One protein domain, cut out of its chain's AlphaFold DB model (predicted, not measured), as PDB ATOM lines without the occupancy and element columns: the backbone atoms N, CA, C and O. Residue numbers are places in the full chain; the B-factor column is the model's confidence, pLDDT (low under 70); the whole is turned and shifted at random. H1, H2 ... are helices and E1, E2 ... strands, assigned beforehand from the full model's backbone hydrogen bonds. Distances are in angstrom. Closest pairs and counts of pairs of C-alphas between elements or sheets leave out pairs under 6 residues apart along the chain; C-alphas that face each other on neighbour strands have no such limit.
ATOM      1  N   ASP A  54     157.591 183.456 167.091       92.69
ATOM      2  CA  ASP A  54     157.597 184.388 168.223       92.69
ATOM      3  C   ASP A  54     156.815 185.653 167.843       92.69
ATOM      4  O   ASP A  54     157.162 186.363 166.897       92.69
ATOM      5  N   THR A  55     155.736 185.941 168.572       95.00
ATOM      6  CA  THR A  55     154.948 187.163 168.352       95.00
ATOM      7  C   THR A  55     155.593 188.407 168.952       95.00
ATOM      8  O   THR A  55     155.151 189.518 168.650       95.00
ATOM      9  N   ALA A  56     156.641 188.234 169.763       93.88
ATOM     10  CA  ALA A  56     157.339 189.266 170.514       93.88
ATOM     11  C   ALA A  56     156.428 190.072 171.456       93.88
ATOM     12  O   ALA A  56     156.753 191.194 171.841       93.88
ATOM     13  N   ASP A  57     155.293 189.500 171.866       94.50
ATOM     14  CA  ASP A  57     154.327 190.130 172.772       94.50
ATOM     15  C   ASP A  57     154.874 190.406 174.184       94.50
ATOM     16  O   ASP A  57     154.294 191.189 174.936       94.50
ATOM     17  N   TRP A  58     156.023 189.816 174.514       91.06
ATOM     18  CA  TRP A  58     156.809 190.081 175.714       91.06
ATOM     19  C   TRP A  58     157.599 191.403 175.648       91.06
ATOM     20  O   TRP A  58     158.094 191.870 176.678       91.06
ATOM     21  N   VAL A  59     157.736 192.028 174.470       90.44
ATOM     22  CA  VAL A  59     158.462 193.297 174.306       90.44
ATOM     23  C   VAL A  59     157.537 194.494 174.574       90.44
ATOM     24  O   VAL A  59     156.514 194.655 173.899       90.44
ATOM     25  N   PRO A  60     157.895 195.403 175.505       88.75
ATOM     26  CA  PRO A  60     157.105 196.602 175.765       88.75
ATOM     27  C   PRO A  60     156.900 197.466 174.512       88.75
ATOM     28  O   PRO A  60     157.842 197.765 173.781       88.75
ATOM     29  N   GLY A  61     155.663 197.922 174.294       90.00
ATOM     30  CA  GLY A  61     155.309 198.788 173.162       90.00
ATOM     31  C   GLY A  61     154.877 198.051 171.889       90.00
ATOM     32  O   GLY A  61     154.652 198.703 170.864       90.00
ATOM     33  N   MET A  62     154.737 196.723 171.937       94.56
ATOM     34  CA  MET A  62     153.990 195.975 170.925       94.56
ATOM     35  C   MET A  62     152.494 196.278 171.016       94.56
ATOM     36  O   MET A  62     151.897 196.273 172.092       94.56
ATOM     37  N   THR A  63     151.886 196.548 169.867       96.75
ATOM     38  CA  THR A  63     150.434 196.705 169.732       96.75
ATOM     39  C   THR A  63     149.791 195.385 169.310       96.75
ATOM     40  O   THR A  63     150.438 194.537 168.696       96.75
ATOM     41  N   GLY A  64     148.487 195.220 169.564       97.75
ATOM     42  CA  GLY A  64     147.761 194.031 169.099       97.75
ATOM     43  C   GLY A  64     147.806 193.853 167.576       97.75
ATOM     44  O   GLY A  64     147.929 192.733 167.092       97.75
ATOM     45  N   ALA A  65     147.807 194.949 166.809       98.00
ATOM     46  CA  ALA A  65     147.940 194.891 165.354       98.00
ATOM     47  C   ALA A  65     149.310 194.353 164.907       98.00
ATOM     48  O   ALA A  65     149.390 193.582 163.955       98.00
ATOM     49  N   GLU A  66     150.382 194.726 165.604       97.25
ATOM     50  CA  GLU A  66     151.735 194.239 165.317       97.25
ATOM     51  C   GLU A  66     151.896 192.764 165.691       97.25
ATOM     52  O   GLU A  66     152.455 191.995 164.913       97.25
ATOM     53  N   ILE A  67     151.333 192.353 166.831       97.69
ATOM     54  CA  ILE A  67     151.282 190.947 167.257       97.69
ATOM     55  C   ILE A  67     150.521 190.104 166.224       97.69
ATOM     56  O   ILE A  67     151.021 189.071 165.776       97.69
ATOM     57  N   ALA A  68     149.354 190.573 165.776       97.81
ATOM     58  CA  ALA A  68     148.585 189.916 164.723       97.81
ATOM     59  C   ALA A  68     149.366 189.825 163.409       97.81
ATOM     60  O   ALA A  68     149.417 188.763 162.795       97.81
ATOM     61  N   ASN A  69     150.019 190.912 162.995       97.62
ATOM     62  CA  ASN A  69     150.843 190.927 161.792       97.62
ATOM     63  C   ASN A  69     151.995 189.914 161.872       97.62
ATOM     64  O   ASN A  69     152.229 189.191 160.907       97.62
ATOM     65  N   ASN A  70     152.671 189.802 163.019       96.62
ATOM     66  CA  ASN A  70     153.731 188.812 163.211       96.62
ATOM     67  C   ASN A  70     153.218 187.374 163.021       96.62
ATOM     68  O   ASN A  70     153.921 186.564 162.422       96.62
ATOM     69  N   MET A  71     151.984 187.067 163.436       96.38
ATOM     70  CA  MET A  71     151.349 185.772 163.154       96.38
ATOM     71  C   MET A  71     151.004 185.600 161.666       96.38
ATOM     72  O   MET A  71     151.313 184.572 161.068       96.38
ATOM     73  N   ILE A  72     150.395 186.616 161.047       96.75
ATOM     74  CA  ILE A  72     149.938 186.583 159.646       96.75
ATOM     75  C   ILE A  72     151.107 186.394 158.678       96.75
ATOM     76  O   ILE A  72     151.027 185.582 157.758       96.75
ATOM     77  N   VAL A  73     152.212 187.106 158.899       96.62
ATOM     78  CA  VAL A  73     153.377 187.079 158.006       96.62
ATOM     79  C   VAL A  73     153.994 185.683 157.915       96.62
ATOM     80  O   VAL A  73     154.477 185.309 156.851       96.62
ATOM     81  N   HIS A  74     153.919 184.865 158.967       95.12
ATOM     82  CA  HIS A  74     154.387 183.472 158.917       95.12
ATOM     83  C   HIS A  74     153.468 182.544 158.108       95.12
ATOM     84  O   HIS A  74     153.888 181.455 157.711       95.12
ATOM     85  N   ASN A  75     152.240 182.976 157.814       93.94
ATOM     86  CA  ASN A  75     151.310 182.257 156.954       93.94
ATOM     87  C   ASN A  75     151.435 182.676 155.478       93.94
ATOM     88  O   ASN A  75     151.520 181.821 154.604       93.94
ATOM     89  N   GLU A  76     151.461 183.982 155.190       94.44
ATOM     90  CA  GLU A  76     151.362 184.501 153.810       94.44
ATOM     91  C   GLU A  76     152.564 185.329 153.329       94.44
ATOM     92  O   GLU A  76     152.609 185.740 152.170       94.44
ATOM     93  N   GLY A  77     153.573 185.520 154.180       94.62
ATOM     94  CA  GLY A  77     154.730 186.365 153.902       94.62
ATOM     95  C   GLY A  77     154.449 187.835 154.206       94.62
ATOM     96  O   GLY A  77     153.367 188.211 154.654       94.62
ATOM     97  N   GLY A  78     155.450 188.691 154.008       96.00
ATOM     98  CA  GLY A  78     155.343 190.126 154.287       96.00
ATOM     99  C   GLY A  78     156.490 190.626 155.148       96.00
ATOM    100  O   GLY A  78     157.642 190.282 154.908       96.00
ATOM    101  N   THR A  79     156.212 191.489 156.121       97.06
ATOM    102  CA  THR A  79     157.237 192.036 157.023       97.06
ATOM    103  C   THR A  79     156.778 191.885 158.457       97.06
ATOM    104  O   THR A  79     155.774 192.483 158.842       97.06
ATOM    105  N   PHE A  80     157.501 191.090 159.240       94.88
ATOM    106  CA  PHE A  80     157.259 190.957 160.673       94.88
ATOM    107  C   PHE A  80     158.190 191.896 161.445       94.88
ATOM    108  O   PHE A  80     159.193 192.382 160.918       94.88
ATOM    109  N   ILE A  81     157.830 192.196 162.684       94.88
ATOM    110  CA  ILE A  81     158.613 193.036 163.582       94.88
ATOM    111  C   ILE A  81     159.421 192.121 164.489       94.88
ATOM    112  O   ILE A  81     158.860 191.448 165.352       94.88
ATOM    113  N   ASP A  82     160.732 192.137 164.287       91.00
ATOM    114  CA  ASP A  82     161.719 191.615 165.225       91.00
ATOM    115  C   ASP A  82     162.265 192.763 166.090       91.00
ATOM    116  O   ASP A  82     161.890 193.931 165.928       91.00
ATOM    117  N   PHE A  83     163.184 192.461 166.999       90.50
ATOM    118  CA  PHE A  83     163.791 193.437 167.883       90.50
ATOM    119  C   PHE A  83     165.308 193.339 167.896       90.50
ATOM    120  O   PHE A  83     165.906 192.291 168.128       90.50
ATOM    121  N   LYS A  84     165.956 194.494 167.736       89.44
ATOM    122  CA  LYS A  84     167.399 194.628 167.926       89.44
ATOM    123  C   LYS A  84     167.678 195.289 169.267       89.44
ATOM    124  O   LYS A  84     167.134 196.352 169.566       89.44
ATOM    125  N   LYS A  85     168.584 194.703 170.052       86.12
ATOM    126  CA  LYS A  85     169.107 195.352 171.259       86.12
ATOM    127  C   LYS A  85     170.014 196.524 170.870       86.12
ATOM    128  O   LYS A  85     170.980 196.345 170.125       86.12
ATOM    129  N   VAL A  86     169.711 197.718 171.370       90.31
ATOM    130  CA  VAL A  86     170.499 198.945 171.181       90.31
ATOM    131  C   VAL A  86     170.726 199.568 172.554       90.31
ATOM    132  O   VAL A  86     169.826 200.172 173.130       90.31
ATOM    133  N   GLY A  87     171.928 199.382 173.105       90.06
ATOM    134  CA  GLY A  87     172.200 199.708 174.508       90.06
ATOM    135  C   GLY A  87     171.323 198.871 175.444       90.06
ATOM    136  O   GLY A  87     171.292 197.644 175.326       90.06
ATOM    137  N   ASP A  88     170.586 199.546 176.325       87.88
ATOM    138  CA  ASP A  88     169.673 198.927 177.296       87.88
ATOM    139  C   ASP A  88     168.210 198.877 176.820       87.88
ATOM    140  O   ASP A  88     167.321 198.521 177.590       87.88
ATOM    141  N   THR A  89     167.943 199.223 175.555       86.06
ATOM    142  CA  THR A  89     166.593 199.184 174.975       86.06
ATOM    143  C   THR A  89     166.495 198.221 173.791       86.06
ATOM    144  O   THR A  89     167.499 197.822 173.193       86.06
ATOM    145  N   TYR A  90     165.262 197.860 173.444       86.19
ATOM    146  CA  TYR A  90     164.918 197.115 172.240       86.19
ATOM    147  C   TYR A  90     164.268 198.065 171.238       86.19
ATOM    148  O   TYR A  90     163.337 198.796 171.571       86.19
ATOM    149  N   VAL A  91     164.757 198.054 170.001       92.12
ATOM    150  CA  VAL A  91     164.164 198.819 168.901       92.12
ATOM    151  C   VAL A  91     163.549 197.867 167.888       92.12
ATOM    152  O   VAL A  91     164.139 196.832 167.568       92.12
ATOM    153  N   LYS A  92     162.366 198.235 167.387       93.94
ATOM    154  CA  LYS A  92     161.668 197.494 166.335       93.94
ATOM    155  C   LYS A  92     162.563 197.398 165.102       93.94
ATOM    156  O   LYS A  92     163.095 198.402 164.628       93.94
ATOM    157  N   ASN A  93     162.715 196.188 164.599       94.12
ATOM    158  CA  ASN A  93     163.507 195.834 163.439       94.12
ATOM    159  C   ASN A  93     162.592 195.092 162.456       94.12
ATOM    160  O   ASN A  93     162.366 193.897 162.625       94.12
ATOM    161  N   PRO A  94     162.013 195.780 161.461       95.38
ATOM    162  CA  PRO A  94     161.177 195.129 160.461       95.38
ATOM    163  C   PRO A  94     162.011 194.162 159.610       95.38
ATOM    164  O   PRO A  94     163.023 194.564 159.034       95.38
ATOM    165  N   ILE A  95     161.584 192.905 159.505       95.62
ATOM    166  CA  ILE A  95     162.263 191.860 158.732       95.62
ATOM    167  C   ILE A  95     161.319 191.323 157.648       95.62
ATOM    168  O   ILE A  95     160.216 190.870 157.966       95.62
ATOM    169  N   PRO A  96     161.725 191.350 156.364       97.00
ATOM    170  CA  PRO A  96     160.935 190.757 155.296       97.00
ATOM    171  C   PRO A  96     160.994 189.224 155.352       97.00
ATOM    172  O   PRO A  96     162.074 188.636 155.423       97.00
ATOM    173  N   LEU A  97     159.835 188.579 155.241       95.94
ATOM    174  CA  LEU A  97     159.682 187.135 155.099       95.94
ATOM    175  C   LEU A  97     159.061 186.831 153.732       95.94
ATOM    176  O   LEU A  97     157.848 186.904 153.548       95.94
ATOM    177  N   ASN A  98     159.920 186.524 152.759       95.19
ATOM    178  CA  ASN A  98     159.502 186.293 151.371       95.19
ATOM    179  C   ASN A  98     159.022 184.857 151.116       95.19
ATOM    180  O   ASN A  98     158.211 184.635 150.225       95.19
ATOM    181  N   ASN A  99     159.536 183.895 151.885       95.62
ATOM    182  CA  ASN A  99     159.186 182.480 151.787       95.62
ATOM    183  C   ASN A  99     158.672 182.026 153.159       95.62
ATOM    184  O   ASN A  99     159.466 181.525 153.960       95.62
ATOM    185  N   PRO A 100     157.396 182.293 153.483       94.19
ATOM    186  CA  PRO A 100     156.836 181.916 154.773       94.19
ATOM    187  C   PRO A 100     156.753 180.385 154.908       94.19
ATOM    188  O   PRO A 100     156.547 179.697 153.905       94.19
ATOM    189  N   PRO A 101     156.853 179.841 156.133       90.31
ATOM    190  CA  PRO A 101     156.647 178.413 156.392       90.31
ATOM    191  C   PRO A 101     155.198 177.951 156.150       90.31
ATOM    192  O   PRO A 101     154.948 176.749 156.124       90.31
ATOM    193  N   ALA A 102     154.263 178.890 155.942       90.06
ATOM    194  CA  ALA A 102     152.830 178.650 155.767       90.06
ATOM    195  C   ALA A 102     152.151 178.052 157.015       90.06
ATOM    196  O   ALA A 102     151.227 177.246 156.913       90.06
ATOM    197  N   GLY A 103     152.616 178.458 158.200       88.50
ATOM    198  CA  GLY A 103     152.101 178.007 159.491       88.50
ATOM    199  C   GLY A 103     153.203 177.781 160.523       88.50
ATOM    200  O   GLY A 103     154.366 178.109 160.293       88.50
ATOM    201  N   GLY A 104     152.815 177.237 161.674       91.94
ATOM    202  CA  GLY A 104     153.720 176.898 162.771       91.94
ATOM    203  C   GLY A 104     153.031 176.987 164.128       91.94
ATOM    204  O   GLY A 104     151.881 177.426 164.234       91.94
ATOM    205  N   ILE A 105     153.742 176.587 165.176       93.31
ATOM    206  CA  ILE A 105     153.301 176.797 166.552       93.31
ATOM    207  C   ILE A 105     153.628 178.234 166.965       93.31
ATOM    208  O   ILE A 105     154.776 178.678 166.894       93.31
ATOM    209  N   ILE A 106     152.602 178.964 167.397       94.94
ATOM    210  CA  ILE A 106     152.694 180.384 167.745       94.94
ATOM    211  C   ILE A 106     152.877 180.540 169.254       94.94
ATOM    212  O   ILE A 106     152.091 180.016 170.044       94.94
ATOM    213  N   LEU A 107     153.889 181.311 169.653       94.56
ATOM    214  CA  LEU A 107     154.092 181.720 171.036       94.56
ATOM    215  C   LEU A 107     153.377 183.042 171.342       94.56
ATOM    216  O   LEU A 107     153.676 184.075 170.742       94.56
ATOM    217  N   GLN A 108     152.494 183.003 172.341       96.06
ATOM    218  CA  GLN A 108     151.844 184.157 172.960       96.06
ATOM    219  C   GLN A 108     151.768 184.008 174.492       96.06
ATOM    220  O   GLN A 108     151.923 182.910 175.034       96.06
ATOM    221  N   HIS A 109     151.482 185.113 175.177       95.50
ATOM    222  CA  HIS A 109     151.279 185.235 176.615       95.50
ATOM    223  C   HIS A 109     149.945 185.947 176.893       95.50
ATOM    224  O   HIS A 109     149.775 187.141 176.641       95.50
ATOM    225  N   ASP A 110     148.992 185.218 177.469       94.88
ATOM    226  CA  ASP A 110     147.635 185.684 177.795       94.88
ATOM    227  C   ASP A 110     147.589 186.749 178.905       94.88
ATOM    228  O   ASP A 110     146.600 187.460 179.059       94.88
ATOM    229  N   VAL A 111     148.682 186.909 179.649       95.31
ATOM    230  CA  VAL A 111     148.859 187.971 180.650       95.31
ATOM    231  C   VAL A 111     149.074 189.362 180.037       95.31
ATOM    232  O   VAL A 111     149.090 190.354 180.768       95.31
ATOM    233  N   HIS A 112     149.256 189.464 178.717       96.00
ATOM    234  CA  HIS A 112     149.471 190.727 178.012       96.00
ATOM    235  C   HIS A 112     148.227 191.135 177.214       96.00
ATOM    236  O   HIS A 112     147.825 190.457 176.270       96.00
ATOM    237  N   GLU A 113     147.645 192.295 177.540       96.81
ATOM    238  CA  GLU A 113     146.437 192.813 176.877       96.81
ATOM    239  C   GLU A 113     146.616 192.960 175.357       96.81
ATOM    240  O   GLU A 113     145.740 192.576 174.581       96.81
ATOM    241  N   ALA A 114     147.780 193.443 174.912       97.19
ATOM    242  CA  ALA A 114     148.097 193.535 173.490       97.19
ATOM    243  C   ALA A 114     148.071 192.160 172.799       97.19
ATOM    244  O   ALA A 114     147.645 192.073 171.648       97.19
ATOM    245  N   SER A 115     148.468 191.092 173.500       97.81
ATOM    246  CA  SER A 115     148.442 189.729 172.968       97.81
ATOM    247  C   SER A 115     147.015 189.238 172.765       97.81
ATOM    248  O   SER A 115     146.687 188.764 171.681       97.81
ATOM    249  N   ILE A 116     146.128 189.483 173.737       97.75
ATOM    250  CA  ILE A 116     144.692 189.175 173.624       97.75
ATOM    251  C   ILE A 116     144.078 189.884 172.407       97.75
ATOM    252  O   ILE A 116     143.383 189.259 171.605       97.75
ATOM    253  N   LEU A 117     144.365 191.179 172.234       98.19
ATOM    254  CA  LEU A 117     143.889 191.957 171.085       98.19
ATOM    255  C   LEU A 117     144.445 191.421 169.758       98.19
ATOM    256  O   LEU A 117     143.717 191.333 168.770       98.19
ATOM    257  N   GLY A 118     145.724 191.048 169.727       98.06
ATOM    258  CA  GLY A 118     146.349 190.454 168.549       98.06
ATOM    259  C   GLY A 118     145.756 189.095 168.183       98.06
ATOM    260  O   GLY A 118     145.529 188.827 167.003       98.06
ATOM    261  N   THR A 119     145.433 188.265 169.177       98.12
ATOM    262  CA  THR A 119     144.760 186.978 168.970       98.12
ATOM    263  C   THR A 119     143.377 187.165 168.352       98.12
ATOM    264  O   THR A 119     143.052 186.453 167.405       98.12
ATOM    265  N   ASP A 120     142.571 188.130 168.812       98.25
ATOM    266  CA  ASP A 120     141.258 188.393 168.201       98.25
ATOM    267  C   ASP A 120     141.397 188.791 166.723       98.25
ATOM    268  O   ASP A 120     140.776 188.179 165.851       98.25
ATOM    269  N   LEU A 121     142.293 189.735 166.414       98.50
ATOM    270  CA  LEU A 121     142.580 190.147 165.035       98.50
ATOM    271  C   LEU A 121     143.030 188.968 164.158       98.50
ATOM    272  O   LEU A 121     142.564 188.823 163.023       98.50
ATOM    273  N   PHE A 122     143.897 188.101 164.682       97.75
ATOM    274  CA  PHE A 122     144.360 186.918 163.963       97.75
ATOM    275  C   PHE A 122     143.254 185.880 163.757       97.75
ATOM    276  O   PHE A 122     143.157 185.308 162.675       97.75
ATOM    277  N   ILE A 123     142.364 185.674 164.730       97.94
ATOM    278  CA  ILE A 123     141.202 184.790 164.570       97.94
ATOM    279  C   ILE A 123     140.279 185.306 163.460       97.94
ATOM    280  O   ILE A 123     139.782 184.508 162.661       97.94
ATOM    281  N   GLN A 124     140.052 186.621 163.367       98.25
ATOM    282  CA  GLN A 124     139.274 187.199 162.263       98.25
ATOM    283  C   GLN A 124     139.964 186.973 160.913       98.25
ATOM    284  O   GLN A 124     139.318 186.548 159.954       98.25
ATOM    285  N   TYR A 125     141.278 187.197 160.841       97.31
ATOM    286  CA  TYR A 125     142.078 186.874 159.659       97.31
ATOM    287  C   TYR A 125     141.936 185.395 159.268       97.31
ATOM    288  O   TYR A 125     141.593 185.094 158.124       97.31
ATOM    289  N   ALA A 126     142.125 184.480 160.221       97.00
ATOM    290  CA  ALA A 126     142.094 183.043 159.991       97.00
ATOM    291  C   ALA A 126     140.734 182.588 159.452       97.00
ATOM    292  O   ALA A 126     140.675 181.868 158.455       97.00
ATOM    293  N   LYS A 127     139.637 183.090 160.032       97.38
ATOM    294  CA  LYS A 127     138.273 182.846 159.537       97.38
ATOM    295  C   LYS A 127     138.087 183.327 158.100       97.38
ATOM    296  O   LYS A 127     137.552 182.591 157.279       97.38
ATOM    297  N   ASN A 128     138.551 184.535 157.787       97.50
ATOM    298  CA  ASN A 128     138.389 185.135 156.461       97.50
ATOM    299  C   ASN A 128     139.242 184.457 155.382       97.50
ATOM    300  O   ASN A 128     138.891 184.492 154.204       97.50
ATOM    301  N   ARG A 129     140.373 183.863 155.769       95.94
ATOM    302  CA  ARG A 129     141.318 183.204 154.857       95.94
ATOM    303  C   ARG A 129     141.200 181.683 154.839       95.94
ATOM    304  O   ARG A 129     141.882 181.048 154.044       95.94
ATOM    305  N   GLY A 130     140.349 181.105 155.685       95.38
ATOM    306  CA  GLY A 130     140.235 179.655 155.830       95.38
ATOM    307  C   GLY A 130     141.485 179.008 156.431       95.38
ATOM    308  O   GLY A 130     141.771 177.853 156.128       95.38
TER     309      GLY A 130
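This is residues 54 to 130 of the 150 residues of an uncharacterized protein of Bdellovibrionales bacterium (UniProt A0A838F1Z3). Two helices, H1 and H2, pack side by side at a tilt, and a long two-stranded hairpin, E1 and E2, packs on H1 chiefly through E1, with H1 between H2 and the hairpin. The turn of the hairpin at Gly 87 and the last printed residue, Gly 130, make the two ends of the longest direction, and a long stretch without a named element, residues 98 to 112, runs back from the hairpin to H2. The printed part has 77 residues with two named helices and two named strands, in the order H1, E1, E2, H2, and the one sheet, E1 - E2, is antiparallel. The class is mixed, helices and strands. The whole is compact, with a radius of gyration of the C-alphas of 12.4 A and spans of 42 by 29 by 18 A.

After residues 54 to 63 comes H1, residues 64 to 76. A tight link of one residue joins it to E1, residues 78 to 86. The closest C-alphas of H1 and E1 are those of Asn 70 and Phe 80, 4.8 A apart. E1 and E2, residues 89 to 97, form a hairpin over a tight link of two residues. They are antiparallel, with 152 degrees between their directions. N 82 and O 93 are within hydrogen-bond range at 2.9 A, and so are N 95 and O 80 at 2.8 A. The closest C-alphas of H1 and E2 are those of Val 73 and Leu 97, 6.9 A apart. H2, residues 113 to 129, touches H1, and their closest C-alphas are those of Gly 64 and Gly 118, 3.9 A apart. The two helices run the same way at a steep tilt of 37 degrees, only just past shallow. E1 and H2 are apart. In H2 every O i to N i+4 pair is within hydrogen-bond range, and in H1 7 of 9 are.

H1 begins at C-alpha 64, (147.761, 194.031, 169.099), and measures 18.4 A from first to last C-alpha. E1 measures 24.3 A and ends at C-alpha 86, (170.499, 198.945, 171.181). E2 measures 24.2 A. H2, the longest helix with 17 residues, measures 24.6 A and ends at C-alpha 129, (141.318, 183.204, 154.857).

The two C-alphas farthest apart are those of Gly 87 and Gly 130, at 42.1 A. The printed part has no cut. The link from E2 to H2 is long, with 15 residues. The mean pLDDT of the printed part is 94.6, and no printed residue is under 70.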